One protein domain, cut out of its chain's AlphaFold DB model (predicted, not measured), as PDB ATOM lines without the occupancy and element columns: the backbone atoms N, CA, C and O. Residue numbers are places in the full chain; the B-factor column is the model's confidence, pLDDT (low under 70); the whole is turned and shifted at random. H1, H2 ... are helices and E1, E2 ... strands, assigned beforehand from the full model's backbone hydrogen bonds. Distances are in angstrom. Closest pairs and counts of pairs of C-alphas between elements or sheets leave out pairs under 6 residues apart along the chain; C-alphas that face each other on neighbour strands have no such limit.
ATOM      1  N   PRO A  67       8.260  10.313 -12.291       85.44
ATOM      2  CA  PRO A  67       8.462   9.790 -10.941       85.44
ATOM      3  C   PRO A  67       9.942   9.559 -10.638       85.44
ATOM      4  O   PRO A  67      10.681   9.050 -11.484       85.44
ATOM      5  N   ILE A  68      10.369   9.906  -9.424       87.50
ATOM      6  CA  ILE A  68      11.753   9.697  -8.989       87.50
ATOM      7  C   ILE A  68      11.820   8.357  -8.261       87.50
ATOM      8  O   ILE A  68      11.212   8.209  -7.203       87.50
ATOM      9  N   THR A  69      12.548   7.392  -8.819       84.31
ATOM     10  CA  THR A  69      12.605   6.019  -8.303       84.31
ATOM     11  C   THR A  69      14.017   5.653  -7.853       84.31
ATOM     12  O   THR A  69      14.972   5.778  -8.617       84.31
ATOM     13  N   TYR A  70      14.132   5.158  -6.621       83.12
ATOM     14  CA  TYR A  70      15.382   4.789  -5.963       83.12
ATOM     15  C   TYR A  70      15.352   3.330  -5.499       83.12
ATOM     16  O   TYR A  70      14.432   2.910  -4.794       83.12
ATOM     17  N   ASN A  71      16.402   2.577  -5.833       82.38
ATOM     18  CA  ASN A  71      16.614   1.223  -5.323       82.38
ATOM     19  C   ASN A  71      17.365   1.297  -3.989       82.38
ATOM     20  O   ASN A  71      18.522   1.718  -3.950       82.38
ATOM     21  N   VAL A  72      16.716   0.888  -2.898       78.44
ATOM     22  CA  VAL A  72      17.283   0.958  -1.538       78.44
ATOM     23  C   VAL A  72      18.063  -0.311  -1.187       78.44
ATOM     24  O   VAL A  72      19.060  -0.235  -0.470       78.44
ATOM     25  N   ASN A  73      17.636  -1.470  -1.708       79.75
ATOM     26  CA  ASN A  73      18.258  -2.783  -1.492       79.75
ATOM     27  C   ASN A  73      18.551  -3.099  -0.007       79.75
ATOM     28  O   ASN A  73      19.540  -3.760   0.329       79.75
ATOM     29  N   TYR A  74      17.701  -2.620   0.906       83.19
ATOM     30  CA  TYR A  74      17.833  -2.917   2.331       83.19
ATOM     31  C   TYR A  74      17.219  -4.277   2.625       83.19
ATOM     32  O   TYR A  74      16.013  -4.434   2.487       83.19
ATOM     33  N   ASN A  75      18.021  -5.214   3.127       84.75
ATOM     34  CA  ASN A  75      17.548  -6.515   3.585       84.75
ATOM     35  C   ASN A  75      18.029  -6.796   5.015       84.75
ATOM     36  O   ASN A  75      19.223  -6.706   5.321       84.75
ATOM     37  N   ASN A  76      17.102  -7.144   5.908       85.12
ATOM     38  CA  ASN A  76      17.400  -7.425   7.313       85.12
ATOM     39  C   ASN A  76      16.603  -8.631   7.841       85.12
ATOM     40  O   ASN A  76      16.015  -8.571   8.922       85.12
ATOM     41  N   TYR A  77      16.574  -9.736   7.087       86.19
ATOM     42  CA  TYR A  77      16.047 -11.007   7.599       86.19
ATOM     43  C   TYR A  77      16.929 -11.593   8.705       86.19
ATOM     44  O   TYR A  77      18.159 -11.639   8.603       86.19
ATOM     45  N   ARG A  78      16.286 -12.064   9.773       87.19
ATOM     46  CA  ARG A  78      16.894 -12.671  10.959       87.19
ATOM     47  C   ARG A  78      16.048 -13.856  11.425       87.19
ATOM     48  O   ARG A  78      14.826 -13.855  11.296       87.19
ATOM     49  N   SER A  79      16.709 -14.843  12.023       88.31
ATOM     50  CA  SER A  79      16.059 -15.901  12.797       88.31
ATOM     51  C   SER A  79      16.620 -15.874  14.216       88.31
ATOM     52  O   SER A  79      17.834 -15.969  14.416       88.31
ATOM     53  N   MET A  80      15.752 -15.685  15.206       88.81
ATOM     54  CA  MET A  80      16.102 -15.710  16.626       88.81
ATOM     55  C   MET A  80      15.636 -17.014  17.262       88.81
ATOM     56  O   MET A  80      14.512 -17.462  17.047       88.81
ATOM     57  N   VAL A  81      16.488 -17.588  18.113       87.12
ATOM     58  CA  VAL A  81      16.216 -18.842  18.823       87.12
ATOM     59  C   VAL A  81      16.449 -18.654  20.320       87.12
ATOM     60  O   VAL A  81      17.520 -18.199  20.740       87.12
ATOM     61  N   ALA A  82      15.449 -19.012  21.128       85.06
ATOM     62  CA  ALA A  82      15.499 -18.919  22.586       85.06
ATOM     63  C   ALA A  82      15.207 -20.271  23.249       85.06
ATOM     64  O   ALA A  82      14.205 -20.922  22.946       85.06
ATOM     65  N   ASN A  83      16.066 -20.633  24.204       84.06
ATOM     66  CA  ASN A  83      15.963 -21.813  25.061       84.06
ATOM     67  C   ASN A  83      16.048 -21.361  26.532       84.06
ATOM     68  O   ASN A  83      16.686 -20.344  26.821       84.06
ATOM     69  N   TRP A  84      15.515 -22.167  27.455       77.75
ATOM     70  CA  TRP A  84      15.902 -22.190  28.877       77.75
ATOM     71  C   TRP A  84      15.896 -20.823  29.578       77.75
ATOM     72  O   TRP A  84      16.901 -20.393  30.143       77.75
ATOM     73  N   SER A  85      14.759 -20.126  29.537       76.56
ATOM     74  CA  SER A  85      14.536 -18.855  30.246       76.56
ATOM     75  C   SER A  85      15.528 -17.736  29.885       76.56
ATOM     76  O   SER A  85      15.690 -16.782  30.642       76.56
ATOM     77  N   LYS A  86      16.178 -17.800  28.713       81.31
ATOM     78  CA  LYS A  86      17.027 -16.716  28.196       81.31
ATOM     79  C   LYS A  86      16.222 -15.809  27.264       81.31
ATOM     80  O   LYS A  86      15.723 -16.257  26.234       81.31
ATOM     81  N   ARG A  87      16.127 -14.517  27.600       85.12
ATOM     82  CA  ARG A  87      15.590 -13.485  26.695       85.12
ATOM     83  C   ARG A  87      16.625 -13.195  25.608       85.12
ATOM     84  O   ARG A  87      17.759 -12.830  25.910       85.12
ATOM     85  N   ARG A  88      16.229 -13.332  24.347       89.19
ATOM     86  CA  ARG A  88      16.954 -12.791  23.192       89.19
ATOM     87  C   ARG A  88      16.300 -11.473  22.779       89.19
ATOM     88  O   ARG A  88      15.084 -11.330  22.888       89.19
ATOM     89  N   GLN A  89      17.107 -10.528  22.311       90.44
ATOM     90  CA  GLN A  89      16.666  -9.252  21.744       90.44
ATOM     91  C   GLN A  89      17.476  -8.975  20.476       90.44
ATOM     92  O   GLN A  89      18.634  -9.393  20.396       90.44
ATOM     93  N   TYR A  90      16.871  -8.304  19.505       90.50
ATOM     94  CA  TYR A  90      17.514  -7.818  18.294       90.50
ATOM     95  C   TYR A  90      16.901  -6.475  17.910       90.50
ATOM     96  O   TYR A  90      15.724  -6.400  17.560       90.50
ATOM     97  N   ASN A  91      17.731  -5.437  17.938       89.50
ATOM     98  CA  ASN A  91      17.320  -4.071  17.668       89.50
ATOM     99  C   ASN A  91      18.185  -3.554  16.513       89.50
ATOM    100  O   ASN A  91      19.404  -3.473  16.656       89.50
ATOM    101  N   ASN A  92      17.571  -3.192  15.387       86.25
ATOM    102  CA  ASN A  92      18.213  -2.399  14.343       86.25
ATOM    103  C   ASN A  92      17.459  -1.074  14.188       86.25
ATOM    104  O   ASN A  92      16.286  -1.060  13.820       86.25
ATOM    105  N   TYR A  93      18.172   0.019  14.454       81.62
ATOM    106  CA  TYR A  93      17.780   1.401  14.160       81.62
ATOM    107  C   TYR A  93      18.931   2.173  13.477       81.62
ATOM    108  O   TYR A  93      18.876   3.394  13.373       81.62
ATOM    109  N   SER A  94      20.016   1.487  13.098       63.97
ATOM    110  CA  SER A  94      21.327   2.096  12.826       63.97
ATOM    111  C   SER A  94      21.588   2.425  11.356       63.97
ATOM    112  O   SER A  94      22.602   3.041  11.044       63.97
ATOM    113  N   SER A  95      20.716   1.998  10.445       81.44
ATOM    114  CA  SER A  95      20.897   2.216   9.009       81.44
ATOM    115  C   SER A  95      20.084   3.418   8.527       81.44
ATOM    116  O   SER A  95      18.857   3.361   8.498       81.44
ATOM    117  N   LEU A  96      20.780   4.482   8.122       87.38
ATOM    118  CA  LEU A  96      20.216   5.604   7.370       87.38
ATOM    119  C   LEU A  96      20.450   5.358   5.875       87.38
ATOM    120  O   LEU A  96      21.600   5.245   5.453       87.38
ATOM    121  N   TYR A  97      19.388   5.314   5.078       87.81
ATOM    122  CA  TYR A  97      19.471   5.268   3.616       87.81
ATOM    123  C   TYR A  97      19.080   6.632   3.067       87.81
ATOM    124  O   TYR A  97      17.968   7.081   3.325       87.81
ATOM    125  N   LEU A  98      19.978   7.305   2.343       89.56
ATOM    126  CA  LEU A  98      19.625   8.516   1.599       89.56
ATOM    127  C   LEU A  98      18.613   8.126   0.516       89.56
ATOM    128  O   LEU A  98      18.913   7.239  -0.282       89.56
ATOM    129  N   VAL A  99      17.437   8.757   0.508       89.06
ATOM    130  CA  VAL A  99      16.374   8.441  -0.463       89.06
ATOM    131  C   VAL A  99      16.082   9.558  -1.447       89.06
ATOM    132  O   VAL A  99      15.585   9.255  -2.515       89.06
ATOM    133  N   VAL A 100      16.381  10.818  -1.123       90.38
ATOM    134  CA  VAL A 100      16.377  11.936  -2.080       90.38
ATOM    135  C   VAL A 100      17.160  13.111  -1.488       90.38
ATOM    136  O   VAL A 100      17.095  13.353  -0.279       90.38
ATOM    137  N   ASP A 101      17.896  13.839  -2.326       93.56
ATOM    138  CA  ASP A 101      18.284  15.225  -2.055       93.56
ATOM    139  C   ASP A 101      17.279  16.113  -2.795       93.56
ATOM    140  O   ASP A 101      17.208  16.094  -4.023       93.56
ATOM    141  N   TRP A 102      16.390  16.795  -2.071       90.31
ATOM    142  CA  TRP A 102      15.237  17.434  -2.712       90.31
ATOM    143  C   TRP A 102      15.613  18.702  -3.496       90.31
ATOM    144  O   TRP A 102      14.843  19.107  -4.369       90.31
ATOM    145  N   PHE A 103      16.808  19.270  -3.268       92.88
ATOM    146  CA  PHE A 103      17.330  20.389  -4.066       92.88
ATOM    147  C   PHE A 103      17.562  20.027  -5.540       92.88
ATOM    148  O   PHE A 103      17.440  20.907  -6.391       92.88
ATOM    149  N   ASP A 104      17.802  18.752  -5.868       91.62
ATOM    150  CA  ASP A 104      17.930  18.292  -7.261       91.62
ATOM    151  C   ASP A 104      16.610  18.450  -8.056       91.62
ATOM    152  O   ASP A 104      16.600  18.396  -9.289       91.62
ATOM    153  N   TYR A 105      15.484  18.660  -7.357       90.25
ATOM    154  CA  TYR A 105      14.133  18.623  -7.923       90.25
ATOM    155  C   TYR A 105      13.279  19.872  -7.643       90.25
ATOM    156  O   TYR A 105      12.337  20.115  -8.412       90.25
ATOM    157  N   ALA A 106      13.566  20.632  -6.574       90.81
ATOM    158  CA  ALA A 106      12.878  21.874  -6.205       90.81
ATOM    159  C   ALA A 106      13.658  22.744  -5.189       90.81
ATOM    160  O   ALA A 106      14.318  22.235  -4.291       90.81
ATOM    161  N   ASP A 107      13.492  24.071  -5.255       92.12
ATOM    162  CA  ASP A 107      14.231  25.033  -4.408       92.12
ATOM    163  C   ASP A 107      13.816  25.061  -2.919       92.12
ATOM    164  O   ASP A 107      14.493  25.688  -2.106       92.12
ATOM    165  N   THR A 108      12.703  24.424  -2.536       92.06
ATOM    166  CA  THR A 108      12.284  24.267  -1.128       92.06
ATOM    167  C   THR A 108      11.631  22.905  -0.903       92.06
ATOM    168  O   THR A 108      11.062  22.323  -1.830       92.06
ATOM    169  N   PHE A 109      11.637  22.416   0.343       90.00
ATOM    170  CA  PHE A 109      10.946  21.169   0.682       90.00
ATOM    171  C   PHE A 109       9.429  21.248   0.438       90.00
ATOM    172  O   PHE A 109       8.837  20.273  -0.012       90.00
ATOM    173  N   ASP A 110       8.803  22.410   0.651       90.12
ATOM    174  CA  ASP A 110       7.398  22.630   0.292       90.12
ATOM    175  C   ASP A 110       7.165  22.496  -1.215       90.12
ATOM    176  O   ASP A 110       6.291  21.740  -1.626       90.12
ATOM    177  N   LYS A 111       7.998  23.126  -2.057       91.75
ATOM    178  CA  LYS A 111       7.928  22.955  -3.519       91.75
ATOM    179  C   LYS A 111       8.170  21.502  -3.939       91.75
ATOM    180  O   LYS A 111       7.540  21.037  -4.886       91.75
ATOM    181  N   PHE A 112       9.056  20.779  -3.249       91.62
ATOM    182  CA  PHE A 112       9.284  19.352  -3.489       91.62
ATOM    183  C   PHE A 112       8.039  18.522  -3.159       91.62
ATOM    184  O   PHE A 112       7.582  17.763  -4.008       91.62
ATOM    185  N   ARG A 113       7.464  18.704  -1.964       89.62
ATOM    186  CA  ARG A 113       6.230  18.045  -1.511       89.62
ATOM    187  C   ARG A 113       5.063  18.345  -2.454       89.62
ATOM    188  O   ARG A 113       4.359  17.438  -2.877       89.62
ATOM    189  N   ASP A 114       4.890  19.601  -2.846       87.19
ATOM    190  CA  ASP A 114       3.782  20.023  -3.703       87.19
ATOM    191  C   ASP A 114       3.952  19.521  -5.158       87.19
ATOM    192  O   ASP A 114       2.955  19.309  -5.854       87.19
ATOM    193  N   LYS A 115       5.198  19.272  -5.602       87.81
ATOM    194  CA  LYS A 115       5.532  18.598  -6.873       87.81
ATOM    195  C   LYS A 115       5.427  17.069  -6.783       87.81
ATOM    196  O   LYS A 115       5.071  16.451  -7.783       87.81
ATOM    197  N   TYR A 116       5.699  16.469  -5.625       90.25
ATOM    198  CA  TYR A 116       5.706  15.021  -5.377       90.25
ATOM    199  C   TYR A 116       4.883  14.652  -4.125       90.25
ATOM    200  O   TYR A 116       5.457  14.256  -3.112       90.25
ATOM    201  N   PRO A 117       3.541  14.771  -4.154       85.44
ATOM    202  CA  PRO A 117       2.706  14.721  -2.953       85.44
ATOM    203  C   PRO A 117       2.669  13.349  -2.274       85.44
ATOM    204  O   PRO A 117       2.447  13.286  -1.065       85.44
ATOM    205  N   SER A 118       2.944  12.253  -2.988       84.38
ATOM    206  CA  SER A 118       2.965  10.909  -2.398       84.38
ATOM    207  C   SER A 118       4.247  10.136  -2.694       84.38
ATOM    208  O   SER A 118       4.891  10.306  -3.728       84.38
ATOM    209  N   VAL A 119       4.587   9.235  -1.775       85.88
ATOM    210  CA  VAL A 119       5.674   8.265  -1.895       85.88
ATOM    211  C   VAL A 119       5.108   6.857  -1.828       85.88
ATOM    212  O   VAL A 119       4.390   6.504  -0.893       85.88
ATOM    213  N   THR A 120       5.477   6.038  -2.804       84.00
ATOM    214  CA  THR A 120       5.245   4.593  -2.817       84.00
ATOM    215  C   THR A 120       6.522   3.886  -2.369       84.00
ATOM    216  O   THR A 120       7.604   4.218  -2.849       84.00
ATOM    217  N   ILE A 121       6.419   2.907  -1.471       81.88
ATOM    218  CA  ILE A 121       7.533   2.049  -1.048       81.88
ATOM    219  C   ILE A 121       7.130   0.592  -1.207       81.88
ATOM    220  O   ILE A 121       6.121   0.148  -0.659       81.88
ATOM    221  N   GLU A 122       7.950  -0.169  -1.913       78.00
ATOM    222  CA  GLU A 122       7.823  -1.618  -1.976       78.00
ATOM    223  C   GLU A 122       8.522  -2.252  -0.777       78.00
ATOM    224  O   GLU A 122       9.732  -2.099  -0.581       78.00
ATOM    225  N   THR A 123       7.751  -2.973   0.039       78.56
ATOM    226  CA  THR A 123       8.283  -3.727   1.173       78.56
ATOM    227  C   THR A 123       7.967  -5.207   1.031       78.56
ATOM    228  O   THR A 123       6.813  -5.598   0.884       78.56
ATOM    229  N   ASN A 124       8.986  -6.049   1.142       74.44
ATOM    230  CA  ASN A 124       8.817  -7.473   1.395       74.44
ATOM    231  C   ASN A 124       9.203  -7.767   2.849       74.44
ATOM    232  O   ASN A 124       9.867  -6.972   3.519       74.44
ATOM    233  N   GLY A 125       8.765  -8.901   3.389       73.56
ATOM    234  CA  GLY A 125       9.106  -9.224   4.767       73.56
ATOM    235  C   GLY A 125       8.484 -10.495   5.310       73.56
ATOM    236  O   GLY A 125       7.691 -11.185   4.671       73.56
ATOM    237  N   LYS A 126       8.876 -10.797   6.545       73.19
ATOM    238  CA  LYS A 126       8.404 -11.943   7.323       73.19
ATOM    239  C   LYS A 126       8.280 -11.505   8.777       73.19
ATOM    240  O   LYS A 126       9.087 -10.721   9.267       73.19
ATOM    241  N   ALA A 127       7.283 -12.031   9.470       68.25
ATOM    242  CA  ALA A 127       7.156 -11.962  10.921       68.25
ATOM    243  C   ALA A 127       6.393 -13.217  11.351       68.25
ATOM    244  O   ALA A 127       5.167 -13.238  11.349       68.25
ATOM    245  N   ILE A 128       7.120 -14.312  11.578       69.25
ATOM    246  CA  ILE A 128       6.552 -15.637  11.839       69.25
ATOM    247  C   ILE A 128       7.260 -16.259  13.040       69.25
ATOM    248  O   ILE A 128       8.477 -16.421  13.073       69.25
ATOM    249  N   SER A 129       6.461 -16.659  14.022       66.62
ATOM    250  CA  SER A 129       6.897 -17.391  15.206       66.62
ATOM    251  C   SER A 129       6.461 -18.842  15.066       66.62
ATOM    252  O   SER A 129       5.272 -19.143  15.192       66.62
ATOM    253  N   THR A 130       7.400 -19.767  14.865       64.06
ATOM    254  CA  THR A 130       7.123 -21.210  14.974       64.06
ATOM    255  C   THR A 130       7.151 -21.633  16.447       64.06
ATOM    256  O   THR A 130       8.003 -22.383  16.925       64.06
ATOM    257  N   SER A 131       6.173 -21.097  17.177       55.28
ATOM    258  CA  SER A 131       5.778 -21.459  18.537       55.28
ATOM    259  C   SER A 131       4.601 -22.433  18.473       55.28
ATOM    260  O   SER A 131       3.685 -22.251  17.676       55.28
ATOM    261  N   THR A 132       4.551 -23.426  19.365       47.56
ATOM    262  CA  THR A 132       3.365 -24.292  19.543       47.56
ATOM    263  C   THR A 132       2.140 -23.543  20.083       47.56
ATOM    264  O   THR A 132       1.044 -24.098  20.136       47.56
ATOM    265  N   PHE A 133       2.306 -22.272  20.459       46.09
ATOM    266  CA  PHE A 133       1.245 -21.371  20.890       46.09
ATOM    267  C   PHE A 133       1.355 -20.046  20.130       46.09
ATOM    268  O   PHE A 133       2.245 -19.251  20.423       46.09
ATOM    269  N   GLY A 134       0.424 -19.821  19.197       49.94
ATOM    270  CA  GLY A 134       0.229 -18.550  18.496       49.94
ATOM    271  C   GLY A 134       1.140 -18.327  17.285       49.94
ATOM    272  O   GLY A 134       2.355 -18.211  17.421       49.94
ATOM    273  N   ASP A 135       0.518 -18.164  16.114       54.72
ATOM    274  CA  ASP A 135       1.087 -17.329  15.055       54.72
ATOM    275  C   ASP A 135       1.028 -15.870  15.547       54.72
ATOM    276  O   ASP A 135      -0.012 -15.432  16.049       54.72
ATOM    277  N   VAL A 136       2.141 -15.136  15.467       52.25
ATOM    278  CA  VAL A 136       2.266 -13.770  16.028       52.25
ATOM    279  C   VAL A 136       1.535 -12.711  15.204       52.25
ATOM    280  O   VAL A 136       1.383 -11.580  15.656       52.25
ATOM    281  N   GLY A 137       1.029 -13.097  14.033       52.38
ATOM    282  CA  GLY A 137       0.333 -12.224  13.101       52.38
ATOM    283  C   GLY A 137       1.221 -11.900  11.907       52.38
ATOM    284  O   GLY A 137       2.343 -11.421  12.052       52.38
ATOM    285  N   LYS A 138       0.691 -12.150  10.708       56.66
ATOM    286  CA  LYS A 138       1.349 -11.790   9.453       56.66
ATOM    287  C   LYS A 138       1.375 -10.265   9.335       56.66
ATOM    288  O   LYS A 138       0.345  -9.612   9.495       56.66
ATOM    289  N   GLY A 139       2.563  -9.715   9.103       54.56
ATOM    290  CA  GLY A 139       2.780  -8.278   8.954       54.56
ATOM    291  C   GLY A 139       2.127  -7.686   7.705       54.56
ATOM    292  O   GLY A 139       1.872  -8.414   6.744       54.56
ATOM    293  N   LYS A 140       1.903  -6.364   7.692       59.03
ATOM    294  CA  LYS A 140       1.376  -5.629   6.525       59.03
ATOM    295  C   LYS A 140       2.461  -5.369   5.466       59.03
ATOM    296  O   LYS A 140       2.747  -4.224   5.138       59.03
ATOM    297  N   PHE A 141       3.108  -6.427   4.989       64.19
ATOM    298  CA  PHE A 141       4.087  -6.343   3.902       64.19
ATOM    299  C   PHE A 141       3.387  -6.188   2.542       64.19
ATOM    300  O   PHE A 141       2.221  -6.556   2.397       64.19
ATOM    301  N   GLY A 142       4.109  -5.653   1.560       67.75
ATOM    302  CA  GLY A 142       3.617  -5.305   0.229       67.75
ATOM    303  C   GLY A 142       3.953  -3.858  -0.143       67.75
ATOM    304  O   GLY A 142       4.840  -3.227   0.445       67.75
ATOM    305  N   THR A 143       3.223  -3.322  -1.118       68.56
ATOM    306  CA  THR A 143       3.299  -1.909  -1.510       68.56
ATOM    307  C   THR A 143       2.661  -1.025  -0.436       68.56
ATOM    308  O   THR A 143       1.522  -1.253  -0.027       68.56
ATOM    309  N   LEU A 144       3.389  -0.008   0.020       73.12
ATOM    310  CA  LEU A 144       2.948   0.971   1.014       73.12
ATOM    311  C   LEU A 144       2.933   2.368   0.391       73.12
ATOM    312  O   LEU A 144       3.881   2.747  -0.292       73.12
ATOM    313  N   HIS A 145       1.892   3.151   0.665       74.12
ATOM    314  CA  HIS A 145       1.777   4.532   0.195       74.12
ATOM    315  C   HIS A 145       1.789   5.506   1.378       74.12
ATOM    316  O   HIS A 145       1.121   5.283   2.391       74.12
ATOM    317  N   PHE A 146       2.540   6.596   1.231       78.50
ATOM    318  CA  PHE A 146       2.716   7.644   2.230       78.50
ATOM    319  C   PHE A 146       2.464   9.016   1.606       78.50
ATOM    320  O   PHE A 146       2.910   9.298   0.498       78.50
ATOM    321  N   ASP A 147       1.782   9.884   2.343       75.69
ATOM    322  CA  ASP A 147       1.683  11.310   2.035       75.69
ATOM    323  C   ASP A 147       3.004  11.994   2.436       75.69
ATOM    324  O   ASP A 147       3.499  11.796   3.550       75.69
ATOM    325  N   THR A 148       3.600  12.781   1.544       76.00
ATOM    326  CA  THR A 148       4.887  13.453   1.803       76.00
ATOM    327  C   THR A 148       4.796  14.575   2.836       76.00
ATOM    328  O   THR A 148       5.809  14.895   3.462       76.00
ATOM    329  N   ILE A 149       3.591  15.079   3.148       73.56
ATOM    330  CA  ILE A 149       3.355  15.953   4.313       73.56
ATOM    331  C   ILE A 149       3.778  15.279   5.627       73.56
ATOM    332  O   ILE A 149       4.049  15.944   6.630       73.56
ATOM    333  N   THR A 150       3.868  13.942   5.643       69.56
ATOM    334  CA  THR A 150       4.304  13.206   6.829       69.56
ATOM    335  C   THR A 150       5.777  13.433   7.181       69.56
ATOM    336  O   THR A 150       6.147  13.150   8.321       69.56
ATOM    337  N   PHE A 151       6.581  14.003   6.275       76.38
ATOM    338  CA  PHE A 151       8.017  14.260   6.448       76.38
ATOM    339  C   PHE A 151       8.362  15.730   6.782       76.38
ATOM    340  O   PHE A 151       9.529  16.105   6.726       76.38
ATOM    341  N   ASN A 152       7.374  16.572   7.119       68.12
ATOM    342  CA  ASN A 152       7.572  18.017   7.342       68.12
ATOM    343  C   ASN A 152       8.539  18.389   8.498       68.12
ATOM    344  O   ASN A 152       9.060  19.504   8.498       68.12
ATOM    345  N   ASN A 153       8.794  17.493   9.462       66.25
ATOM    346  CA  ASN A 153       9.700  17.724  10.599       66.25
ATOM    347  C   ASN A 153      11.052  17.006  10.424       66.25
ATOM    348  O   ASN A 153      11.128  15.930   9.834       66.25
ATOM    349  N   ASP A 154      12.099  17.532  11.066       68.12
ATOM    350  CA  ASP A 154      13.403  16.854  11.212       68.12
ATOM    351  C   ASP A 154      13.396  15.732  12.285       68.12
ATOM    352  O   ASP A 154      14.393  15.033  12.490       68.12
ATOM    353  N   ASP A 155      12.255  15.536  12.958       69.31
ATOM    354  CA  ASP A 155      11.974  14.427  13.872       69.31
ATOM    355  C   ASP A 155      11.874  13.081  13.142       69.31
ATOM    356  O   ASP A 155      11.366  12.983  12.024       69.31
ATOM    357  N   ILE A 156      12.275  11.993  13.810       74.00
ATOM    358  CA  ILE A 156      12.141  10.644  13.243       74.00
ATOM    359  C   ILE A 156      10.688  10.168  13.357       74.00
ATOM    360  O   ILE A 156      10.310   9.515  14.337       74.00
ATOM    361  N   ARG A 157       9.874  10.432  12.330       73.62
ATOM    362  CA  ARG A 157       8.519   9.875  12.240       73.62
ATOM    363  C   ARG A 157       8.587   8.379  11.938       73.62
ATOM    364  O   ARG A 157       8.937   7.985  10.830       73.62
ATOM    365  N   LYS A 158       8.247   7.551  12.929       82.25
ATOM    366  CA  LYS A 158       8.207   6.082  12.831       82.25
ATOM    367  C   LYS A 158       6.805   5.585  12.477       82.25
ATOM    368  O   LYS A 158       5.824   6.046  13.054       82.25
ATOM    369  N   ILE A 159       6.730   4.608  11.578       81.88
ATOM    370  CA  ILE A 159       5.497   3.950  11.139       81.88
ATOM    371  C   ILE A 159       5.679   2.436  11.287       81.88
ATOM    372  O   ILE A 159       6.532   1.848  10.621       81.88
ATOM    373  N   ASN A 160       4.890   1.798  12.156       82.19
ATOM    374  CA  ASN A 160       4.937   0.348  12.366       82.19
ATOM    375  C   ASN A 160       4.199  -0.369  11.217       82.19
ATOM    376  O   ASN A 160       2.984  -0.234  11.078       82.19
ATOM    377  N   ILE A 161       4.928  -1.156  10.424       79.25
ATOM    378  CA  ILE A 161       4.389  -2.109   9.433       79.25
ATOM    379  C   ILE A 161       3.877  -3.371  10.146       79.25
ATOM    380  O   ILE A 161       2.868  -3.973   9.767       79.25
ATOM    381  N   VAL A 162       4.589  -3.769  11.202       77.38
ATOM    382  CA  VAL A 162       4.246  -4.884  12.082       77.38
ATOM    383  C   VAL A 162       4.351  -4.402  13.518       77.38
ATOM    384  O   VAL A 162       5.354  -3.796  13.890       77.38
ATOM    385  N   ASP A 163       3.332  -4.700  14.316       79.81
ATOM    386  CA  ASP A 163       3.343  -4.547  15.768       79.81
ATOM    387  C   ASP A 163       2.674  -5.793  16.360       79.81
ATOM    388  O   ASP A 163       1.450  -5.926  16.377       79.81
ATOM    389  N   ALA A 164       3.499  -6.784  16.692       74.38
ATOM    390  CA  ALA A 164       3.082  -8.150  16.979       74.38
ATOM    391  C   ALA A 164       3.577  -8.579  18.363       74.38
ATOM    392  O   ALA A 164       4.767  -8.468  18.658       74.38
ATOM    393  N   TYR A 165       2.685  -9.094  19.213       75.06
ATOM    394  CA  TYR A 165       3.031  -9.539  20.564       75.06
ATOM    395  C   TYR A 165       2.172 -10.722  21.042       75.06
ATOM    396  O   TYR A 165       0.949 -10.725  20.885       75.06
ATOM    397  N   ASP A 166       2.798 -11.725  21.671       71.88
ATOM    398  CA  ASP A 166       2.074 -12.788  22.388       71.88
ATOM    399  C   ASP A 166       1.605 -12.247  23.745       71.88
ATOM    400  O   ASP A 166       2.308 -12.308  24.755       71.88
ATOM    401  N   SER A 167       0.393 -11.695  23.762       59.84
ATOM    402  CA  SER A 167      -0.232 -11.124  24.959       59.84
ATOM    403  C   SER A 167      -0.580 -12.147  26.044       59.84
ATOM    404  O   SER A 167      -0.956 -11.759  27.151       59.84
ATOM    405  N   ARG A 168      -0.531 -13.456  25.756       57.44
ATOM    406  CA  ARG A 168      -1.339 -14.426  26.512       57.44
ATOM    407  C   ARG A 168      -0.719 -14.881  27.826       57.44
ATOM    408  O   ARG A 168      -1.464 -15.357  28.682       57.44
ATOM    409  N   LYS A 169       0.605 -14.772  28.008       55.03
ATOM    410  CA  LYS A 169       1.304 -15.107  29.267       55.03
ATOM    411  C   LYS A 169       2.617 -14.332  29.418       55.03
ATOM    412  O   LYS A 169       3.535 -14.549  28.637       55.03
ATOM    413  N   VAL A 170       2.778 -13.627  30.543       56.66
ATOM    414  CA  VAL A 170       4.021 -12.932  30.982       56.66
ATOM    415  C   VAL A 170       5.273 -13.841  30.991       56.66
ATOM    416  O   VAL A 170       6.409 -13.378  30.963       56.66
ATOM    417  N   LYS A 171       5.080 -15.168  31.022       58.72
ATOM    418  CA  LYS A 171       6.148 -16.183  30.975       58.72
ATOM    419  C   LYS A 171       6.634 -16.525  29.553       58.72
ATOM    420  O   LYS A 171       7.563 -17.315  29.428       58.72
ATOM    421  N   TYR A 172       6.031 -15.981  28.493       61.78
ATOM    422  CA  TYR A 172       6.282 -16.395  27.101       61.78
ATOM    423  C   TYR A 172       6.287 -15.222  26.107       61.78
ATOM    424  O   TYR A 172       5.792 -15.344  24.990       61.78
ATOM    425  N   ASN A 173       6.850 -14.085  26.517       73.69
ATOM    426  CA  ASN A 173       6.830 -12.849  25.737       73.69
ATOM    427  C   ASN A 173       7.581 -13.011  24.400       73.69
ATOM    428  O   ASN A 173       8.815 -12.997  24.356       73.69
ATOM    429  N   ILE A 174       6.822 -13.128  23.311       77.25
ATOM    430  CA  ILE A 174       7.287 -12.859  21.948       77.25
ATOM    431  C   ILE A 174       6.797 -11.468  21.568       77.25
ATOM    432  O   ILE A 174       5.640 -11.138  21.831       77.25
ATOM    433  N   TYR A 175       7.664 -10.666  20.964       84.25
ATOM    434  CA  TYR A 175       7.364  -9.311  20.522       84.25
ATOM    435  C   TYR A 175       8.193  -8.976  19.277       84.25
ATOM    436  O   TYR A 175       9.386  -9.273  19.236       84.25
ATOM    437  N   VAL A 176       7.564  -8.382  18.264       83.50
ATOM    438  CA  VAL A 176       8.208  -7.877  17.046       83.50
ATOM    439  C   VAL A 176       7.531  -6.576  16.642       83.50
ATOM    440  O   VAL A 176       6.355  -6.580  16.272       83.50
ATOM    441  N   LYS A 177       8.300  -5.488  16.613       87.06
ATOM    442  CA  LYS A 177       7.995  -4.329  15.774       87.06
ATOM    443  C   LYS A 177       8.908  -4.303  14.559       87.06
ATOM    444  O   LYS A 177      10.120  -4.488  14.669       87.06
ATOM    445  N   ILE A 178       8.318  -4.042  13.402       84.62
ATOM    446  CA  ILE A 178       9.013  -3.755  12.145       84.62
ATOM    447  C   ILE A 178       8.377  -2.492  11.584       84.62
ATOM    448  O   ILE A 178       7.151  -2.363  11.610       84.62
ATOM    449  N   GLY A 179       9.173  -1.576  11.051       87.50
ATOM    450  CA  GLY A 179       8.631  -0.351  10.486       87.50
ATOM    451  C   GLY A 179       9.630   0.480   9.705       87.50
ATOM    452  O   GLY A 179      10.797   0.120   9.551       87.50
ATOM    453  N   LEU A 180       9.139   1.617   9.223       89.25
ATOM    454  CA  LEU A 180       9.921   2.627   8.522       89.25
ATOM    455  C   LEU A 180       9.914   3.909   9.345       89.25
ATOM    456  O   LEU A 180       8.858   4.403   9.742       89.25
ATOM    457  N   GLY A 181      11.097   4.427   9.638       87.50
ATOM    458  CA  GLY A 181      11.292   5.814  10.021       87.50
ATOM    459  C   GLY A 181      11.647   6.648   8.796       87.50
ATOM    460  O   GLY A 181      12.255   6.134   7.859       87.50
ATOM    461  N   PHE A 182      11.336   7.936   8.837       87.62
ATOM    462  CA  PHE A 182      11.911   8.926   7.930       87.62
ATOM    463  C   PHE A 182      12.576  10.020   8.758       87.62
ATOM    464  O   PHE A 182      12.116  10.309   9.865       87.62
ATOM    465  N   LYS A 183      13.653  10.611   8.241       87.94
ATOM    466  CA  LYS A 183      14.288  11.785   8.843       87.94
ATOM    467  C   LYS A 183      14.809  12.725   7.765       87.94
ATOM    468  O   LYS A 183      15.559  12.295   6.888       87.94
ATOM    469  N   ARG A 184      14.461  14.005   7.863       88.69
ATOM    470  CA  ARG A 184      15.080  15.075   7.077       88.69
ATOM    471  C   ARG A 184      16.351  15.575   7.781       88.69
ATOM    472  O   ARG A 184      16.414  15.631   9.009       88.69
ATOM    473  N   LEU A 185      17.387  15.875   7.005       89.06
ATOM    474  CA  LEU A 185      18.645  16.477   7.446       89.06
ATOM    475  C   LEU A 185      19.067  17.504   6.386       89.06
ATOM    476  O   LEU A 185      19.724  17.168   5.399       89.06
ATOM    477  N   GLY A 186      18.628  18.753   6.559       90.62
ATOM    478  CA  GLY A 186      18.792  19.798   5.545       90.62
ATOM    479  C   GLY A 186      18.032  19.454   4.259       90.62
ATOM    480  O   GLY A 186      16.829  19.187   4.291       90.62
ATOM    481  N   SER A 187      18.739  19.427   3.129       92.19
ATOM    482  CA  SER A 187      18.164  19.081   1.822       92.19
ATOM    483  C   SER A 187      17.916  17.582   1.612       92.19
ATOM    484  O   SER A 187      17.278  17.178   0.644       92.19
ATOM    485  N   LYS A 188      18.393  16.730   2.524       92.81
ATOM    486  CA  LYS A 188      18.408  15.276   2.341       92.81
ATOM    487  C   LYS A 188      17.342  14.591   3.183       92.81
ATOM    488  O   LYS A 188      17.278  14.783   4.399       92.81
ATOM    489  N   LEU A 189      16.530  13.756   2.544       90.00
ATOM    490  CA  LEU A 189      15.585  12.861   3.210       90.00
ATOM    491  C   LEU A 189      16.201  11.462   3.314       90.00
ATOM    492  O   LEU A 189      16.731  10.927   2.338       90.00
ATOM    493  N   TYR A 190      16.102  10.862   4.499       90.75
ATOM    494  CA  TYR A 190      16.622   9.532   4.797       90.75
ATOM    495  C   TYR A 190      15.507   8.581   5.240       90.75
ATOM    496  O   TYR A 190      14.701   8.930   6.105       90.75
ATOM    497  N   LEU A 191      15.515   7.355   4.714       89.69
ATOM    498  CA  LEU A 191      14.762   6.229   5.264       89.69
ATOM    499  C   LEU A 191      15.556   5.586   6.405       89.69
ATOM    500  O   LEU A 191      16.761   5.352   6.295       89.69
ATOM    501  N   ILE A 192      14.853   5.249   7.479       90.44
ATOM    502  CA  ILE A 192      15.372   4.571   8.666       90.44
ATOM    503  C   ILE A 192      14.538   3.303   8.900       90.44
ATOM    504  O   ILE A 192      13.654   3.294   9.763       90.44
ATOM    505  N   PRO A 193      14.735   2.232   8.113       88.81
ATOM    506  CA  PRO A 193      14.019   0.988   8.336       88.81
ATOM    507  C   PRO A 193      14.445   0.397   9.684       88.81
ATOM    508  O   PRO A 193      15.637   0.229   9.952       88.81
ATOM    509  N   PHE A 194      13.476   0.088  10.545       88.88
ATOM    510  CA  PHE A 194      13.740  -0.367  11.906       88.88
ATOM    511  C   PHE A 194      13.089  -1.706  12.223       88.88
ATOM    512  O   PHE A 194      12.013  -2.045  11.727       88.88
ATOM    513  N   ILE A 195      13.763  -2.462  13.089       87.75
ATOM    514  CA  ILE A 195      13.304  -3.753  13.592       87.75
ATOM    515  C   ILE A 195      13.653  -3.855  15.078       87.75
ATOM    516  O   ILE A 195      14.790  -3.597  15.467       87.75
ATOM    517  N   ASP A 196      12.680  -4.251  15.887       87.88
ATOM    518  CA  ASP A 196      12.755  -4.384  17.342       87.88
ATOM    519  C   ASP A 196      12.079  -5.706  17.730       87.88
ATOM    520  O   ASP A 196      10.854  -5.806  17.813       87.88
ATOM    521  N   GLY A 197      12.888  -6.762  17.838       86.31
ATOM    522  CA  GLY A 197      12.445  -8.134  18.067       86.31
ATOM    523  C   GLY A 197      12.916  -8.660  19.418       86.31
ATOM    524  O   GLY A 197      14.113  -8.689  19.701       86.31
ATOM    525  N   ALA A 198      11.995  -9.146  20.246       85.50
ATOM    526  CA  ALA A 198      12.295  -9.799  21.515       85.50
ATOM    527  C   ALA A 198      11.646 -11.185  21.588       85.50
ATOM    528  O   ALA A 198      10.463 -11.366  21.298       85.50
ATOM    529  N   LEU A 199      12.428 -12.170  22.028       85.94
ATOM    530  CA  LEU A 199      11.990 -13.553  22.178       85.94
ATOM    531  C   LEU A 199      12.360 -14.076  23.566       85.94
ATOM    532  O   LEU A 199      13.541 -14.160  23.916       85.94
ATOM    533  N   TYR A 200      11.353 -14.465  24.342       82.69
ATOM    534  CA  TYR A 200      11.510 -15.103  25.645       82.69
ATOM    535  C   TYR A 200      10.786 -16.455  25.679       82.69
ATOM    536  O   TYR A 200       9.642 -16.575  25.240       82.69
ATOM    537  N   SER A 201      11.452 -17.483  26.207       77.69
ATOM    538  CA  SER A 201      10.883 -18.824  26.371       77.69
ATOM    539  C   SER A 201      11.260 -19.395  27.730       77.69
ATOM    540  O   SER A 201      12.444 -19.576  28.004       77.69
ATOM    541  N   VAL A 202      10.271 -19.674  28.582       73.88
ATOM    542  CA  VAL A 202      10.480 -20.274  29.909       73.88
ATOM    543  C   VAL A 202      10.560 -21.799  29.828       73.88
ATOM    544  O   VAL A 202       9.761 -22.448  29.152       73.88
ATOM    545  N   GLY A 203      11.501 -22.372  30.584       76.19
ATOM    546  CA  GLY A 203      11.674 -23.821  30.715       76.19
ATOM    547  C   GLY A 203      12.335 -24.479  29.499       76.19
ATOM    548  O   GLY A 203      13.057 -23.840  28.735       76.19
ATOM    549  N   ALA A 204      12.105 -25.784  29.327       74.56
ATOM    550  CA  ALA A 204      12.776 -26.607  28.315       74.56
ATOM    551  C   ALA A 204      12.410 -26.263  26.854       74.56
ATOM    552  O   ALA A 204      13.092 -26.701  25.931       74.56
ATOM    553  N   TYR A 205      11.348 -25.484  26.629       76.50
ATOM    554  CA  TYR A 205      10.825 -25.208  25.293       76.50
ATOM    555  C   TYR A 205      11.751 -24.300  24.476       76.50
ATOM    556  O   TYR A 205      11.989 -23.141  24.825       76.50
ATOM    557  N   LYS A 206      12.212 -24.815  23.335       80.56
ATOM    558  CA  LYS A 206      12.858 -24.037  22.276       80.56
ATOM    559  C   LYS A 206      11.792 -23.268  21.491       80.56
ATOM    560  O   LYS A 206      10.829 -23.871  21.023       80.56
ATOM    561  N   ARG A 207      11.963 -21.952  21.341       78.88
ATOM    562  CA  ARG A 207      11.143 -21.106  20.454       78.88
ATOM    563  C   ARG A 207      12.003 -20.508  19.346       78.88
ATOM    564  O   ARG A 207      13.186 -20.239  19.560       78.88
ATOM    565  N   TYR A 208      11.374 -20.278  18.199       84.12
ATOM    566  CA  TYR A 208      11.961 -19.663  17.014       84.12
ATOM    567  C   TYR A 208      11.132 -18.442  16.612       84.12
ATOM    568  O   TYR A 208       9.907 -18.445  16.755       84.12
ATOM    569  N   LEU A 209      11.801 -17.417  16.098       83.69
ATOM    570  CA  LEU A 209      11.192 -16.183  15.622       83.69
ATOM    571  C   LEU A 209      11.930 -15.748  14.356       83.69
ATOM    572  O   LEU A 209      13.048 -15.240  14.438       83.69
ATOM    573  N   ASP A 210      11.306 -15.972  13.205       83.31
ATOM    574  CA  ASP A 210      11.796 -15.534  11.903       83.31
ATOM    575  C   ASP A 210      11.152 -14.197  11.561       83.31
ATOM    576  O   ASP A 210       9.926 -14.098  11.439       83.31
ATOM    577  N   PHE A 211      11.959 -13.165  11.368       84.25
ATOM    578  CA  PHE A 211      11.451 -11.832  11.089       84.25
ATOM    579  C   PHE A 211      12.415 -11.053  10.205       84.25
ATOM    580  O   PHE A 211      13.618 -11.307  10.186       84.25
ATOM    581  N   GLY A 212      11.887 -10.107   9.446       84.38
ATOM    582  CA  GLY A 212      12.694  -9.294   8.559       84.38
ATOM    583  C   GLY A 212      11.865  -8.318   7.761       84.38
ATOM    584  O   GLY A 212      10.670  -8.520   7.539       84.38
ATOM    585  N   LEU A 213      12.556  -7.277   7.330       85.44
ATOM    586  CA  LEU A 213      12.083  -6.284   6.389       85.44
ATOM    587  C   LEU A 213      13.084  -6.228   5.242       85.44
ATOM    588  O   LEU A 213      14.300  -6.277   5.464       85.44
ATOM    589  N   ASP A 214      12.534  -6.132   4.048       84.50
ATOM    590  CA  ASP A 214      13.215  -6.012   2.776       84.50
ATOM    591  C   ASP A 214      12.584  -4.807   2.064       84.50
ATOM    592  O   ASP A 214      11.358  -4.714   1.992       84.50
ATOM    593  N   VAL A 215      13.388  -3.839   1.627       84.19
ATOM    594  CA  VAL A 215      12.920  -2.627   0.932       84.19
ATOM    595  C   VAL A 215      13.669  -2.537  -0.388       84.19
ATOM    596  O   VAL A 215      14.859  -2.208  -0.413       84.19
ATOM    597  N   SER A 216      12.962  -2.866  -1.467       79.75
ATOM    598  CA  SER A 216      13.480  -2.857  -2.834       79.75
ATOM    599  C   SER A 216      13.495  -1.433  -3.383       79.75
ATOM    600  O   SER A 216      14.567  -0.873  -3.617       79.75
ATOM    601  N   ILE A 217      12.308  -0.842  -3.532       82.19
ATOM    602  CA  ILE A 217      12.066   0.366  -4.325       82.19
ATOM    603  C   ILE A 217      11.341   1.434  -3.499       82.19
ATOM    604  O   ILE A 217      10.412   1.140  -2.743       82.19
ATOM    605  N   ILE A 218      11.740   2.691  -3.694       86.06
ATOM    606  CA  ILE A 218      10.998   3.890  -3.286       86.06
ATOM    607  C   ILE A 218      10.742   4.739  -4.525       86.06
ATOM    608  O   ILE A 218      11.682   5.044  -5.253       86.06
ATOM    609  N   THR A 219       9.499   5.169  -4.726       87.12
ATOM    610  CA  THR A 219       9.106   6.068  -5.816       87.12
ATOM    611  C   THR A 219       8.388   7.294  -5.264       87.12
ATOM    612  O   THR A 219       7.349   7.172  -4.615       87.12
ATOM    613  N   PHE A 220       8.918   8.481  -5.552       88.31
ATOM    614  CA  PHE A 220       8.251   9.765  -5.350       88.31
ATOM    615  C   PHE A 220       7.339  10.021  -6.555       88.31
ATOM    616  O   PHE A 220       7.817  10.213  -7.678       88.31
ATOM    617  N   ASN A 221       6.025   9.983  -6.336       84.44
ATOM    618  CA  ASN A 221       5.029  10.115  -7.395       84.44
ATOM    619  C   ASN A 221       4.741  11.609  -7.632       84.44
ATOM    620  O   ASN A 221       4.410  12.306  -6.667       84.44
ATOM    621  N   PRO A 222       4.848  12.124  -8.869       86.69
ATOM    622  CA  PRO A 222       4.596  13.528  -9.151       86.69
ATOM    623  C   PRO A 222       3.106  13.845  -9.007       86.69
ATOM    624  O   PRO A 222       2.249  12.982  -9.220       86.69
ATOM    625  N   LYS A 223       2.789  15.100  -8.687       82.12
ATOM    626  CA  LYS A 223       1.413  15.596  -8.697       82.12
ATOM    627  C   LYS A 223       0.867  15.474 -10.118       82.12
ATOM    628  O   LYS A 223       1.485  15.972 -11.059       82.12
ATOM    629  N   ARG A 224      -0.266  14.787 -10.278       69.00
ATOM    630  CA  ARG A 224      -0.925  14.656 -11.582       69.00
ATOM    631  C   ARG A 224      -1.496  16.018 -11.990       69.00
ATOM    632  O   ARG A 224      -2.043  16.740 -11.159       69.00
TER     633      ARG A 224
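This is residues 67 to 224 of the 462 residues of an uncharacterized protein of Temnothorax longispinosus (UniProt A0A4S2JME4). The domain is a long, narrow sandwich: two twisted sheets, E1 E2 E5 E6 E10 and E3 E4 E7 E8 E9, lie face to face with their long strands running along its length, and the short helices H1 and H2 sit near one end. The 158 printed residues hold two named helices and ten named strands, in the order E1 E2 E3 E4 H1 E5 E6 H2 E7 E8 E9 E10, and the class is mostly strand. Both sheets are branched, and their neighbour pairs are antiparallel. The whole is only just compact, close to loose, with a radius of gyration of the C-alphas of 18.1 A, and spans 61 by 25 by 24 A.

E1, residues 68 to 75, runs on into E2, residues 78 to 82, across a break of 2 residues, at 31 degrees. Both lie on one side of E10, residues 207 to 221, antiparallel to it; within hydrogen-bond range are N 70 and O 218, 2.8 A, and N 80 and O 209, 2.8 A. On the other side of E10 lies E5, residues 118 to 128, antiparallel at 168 degrees, with N 120 and O 219 at 2.8 A. E5 forms a hairpin with E6, residues 142 to 147, with N 121 and O 144 at 2.8 A. In the other sheet, E3, residues 88 to 92, and E4, residues 97 to 101, lie on one side of E9, residues 188 to 199, antiparallel to it, with N 90 and O 197 at 2.8 A and N 99 and O 189 at 2.9 A. E7, residues 157 to 165, E8, residues 174 to 185, and E9 form a meander, each strand the antiparallel neighbour of the one before, with N 159 and O 180 at 2.8 A and N 177 and O 196 at 2.8 A. The parts of the two sheets that face each other are 9.3 A centre to centre, and the closest C-alphas of E9 and E10, those of Leu 199 and Leu 209, are 7.1 A apart. H1, residues 109 to 115, only grazes the first sheet; H2, residues 148 to 151, only grazes both. Every O i to N i+4 pair in H1 is within hydrogen-bond range; H2 is too short for one.

E1 begins at C-alpha 68, (11.753, 9.697, -8.989). E5 is 30.3 A long and bends by 50 degrees at residue 124; E7 bends by 67 degrees at residue 161. E8 and E9 are 34.6 A and 35.6 A long. E10, 42.3 A, ends at C-alpha 221, (5.029, 10.115, -7.395).

The two C-alphas farthest apart, those of Asp 107 and Ala 204, are 61.2 A apart. The printed part has no cut; the link E5 to E6, residues 129 to 141, is long. Mean pLDDT of the printed part is 79.7, with 30 residues under 70, among them residues 127 to 143.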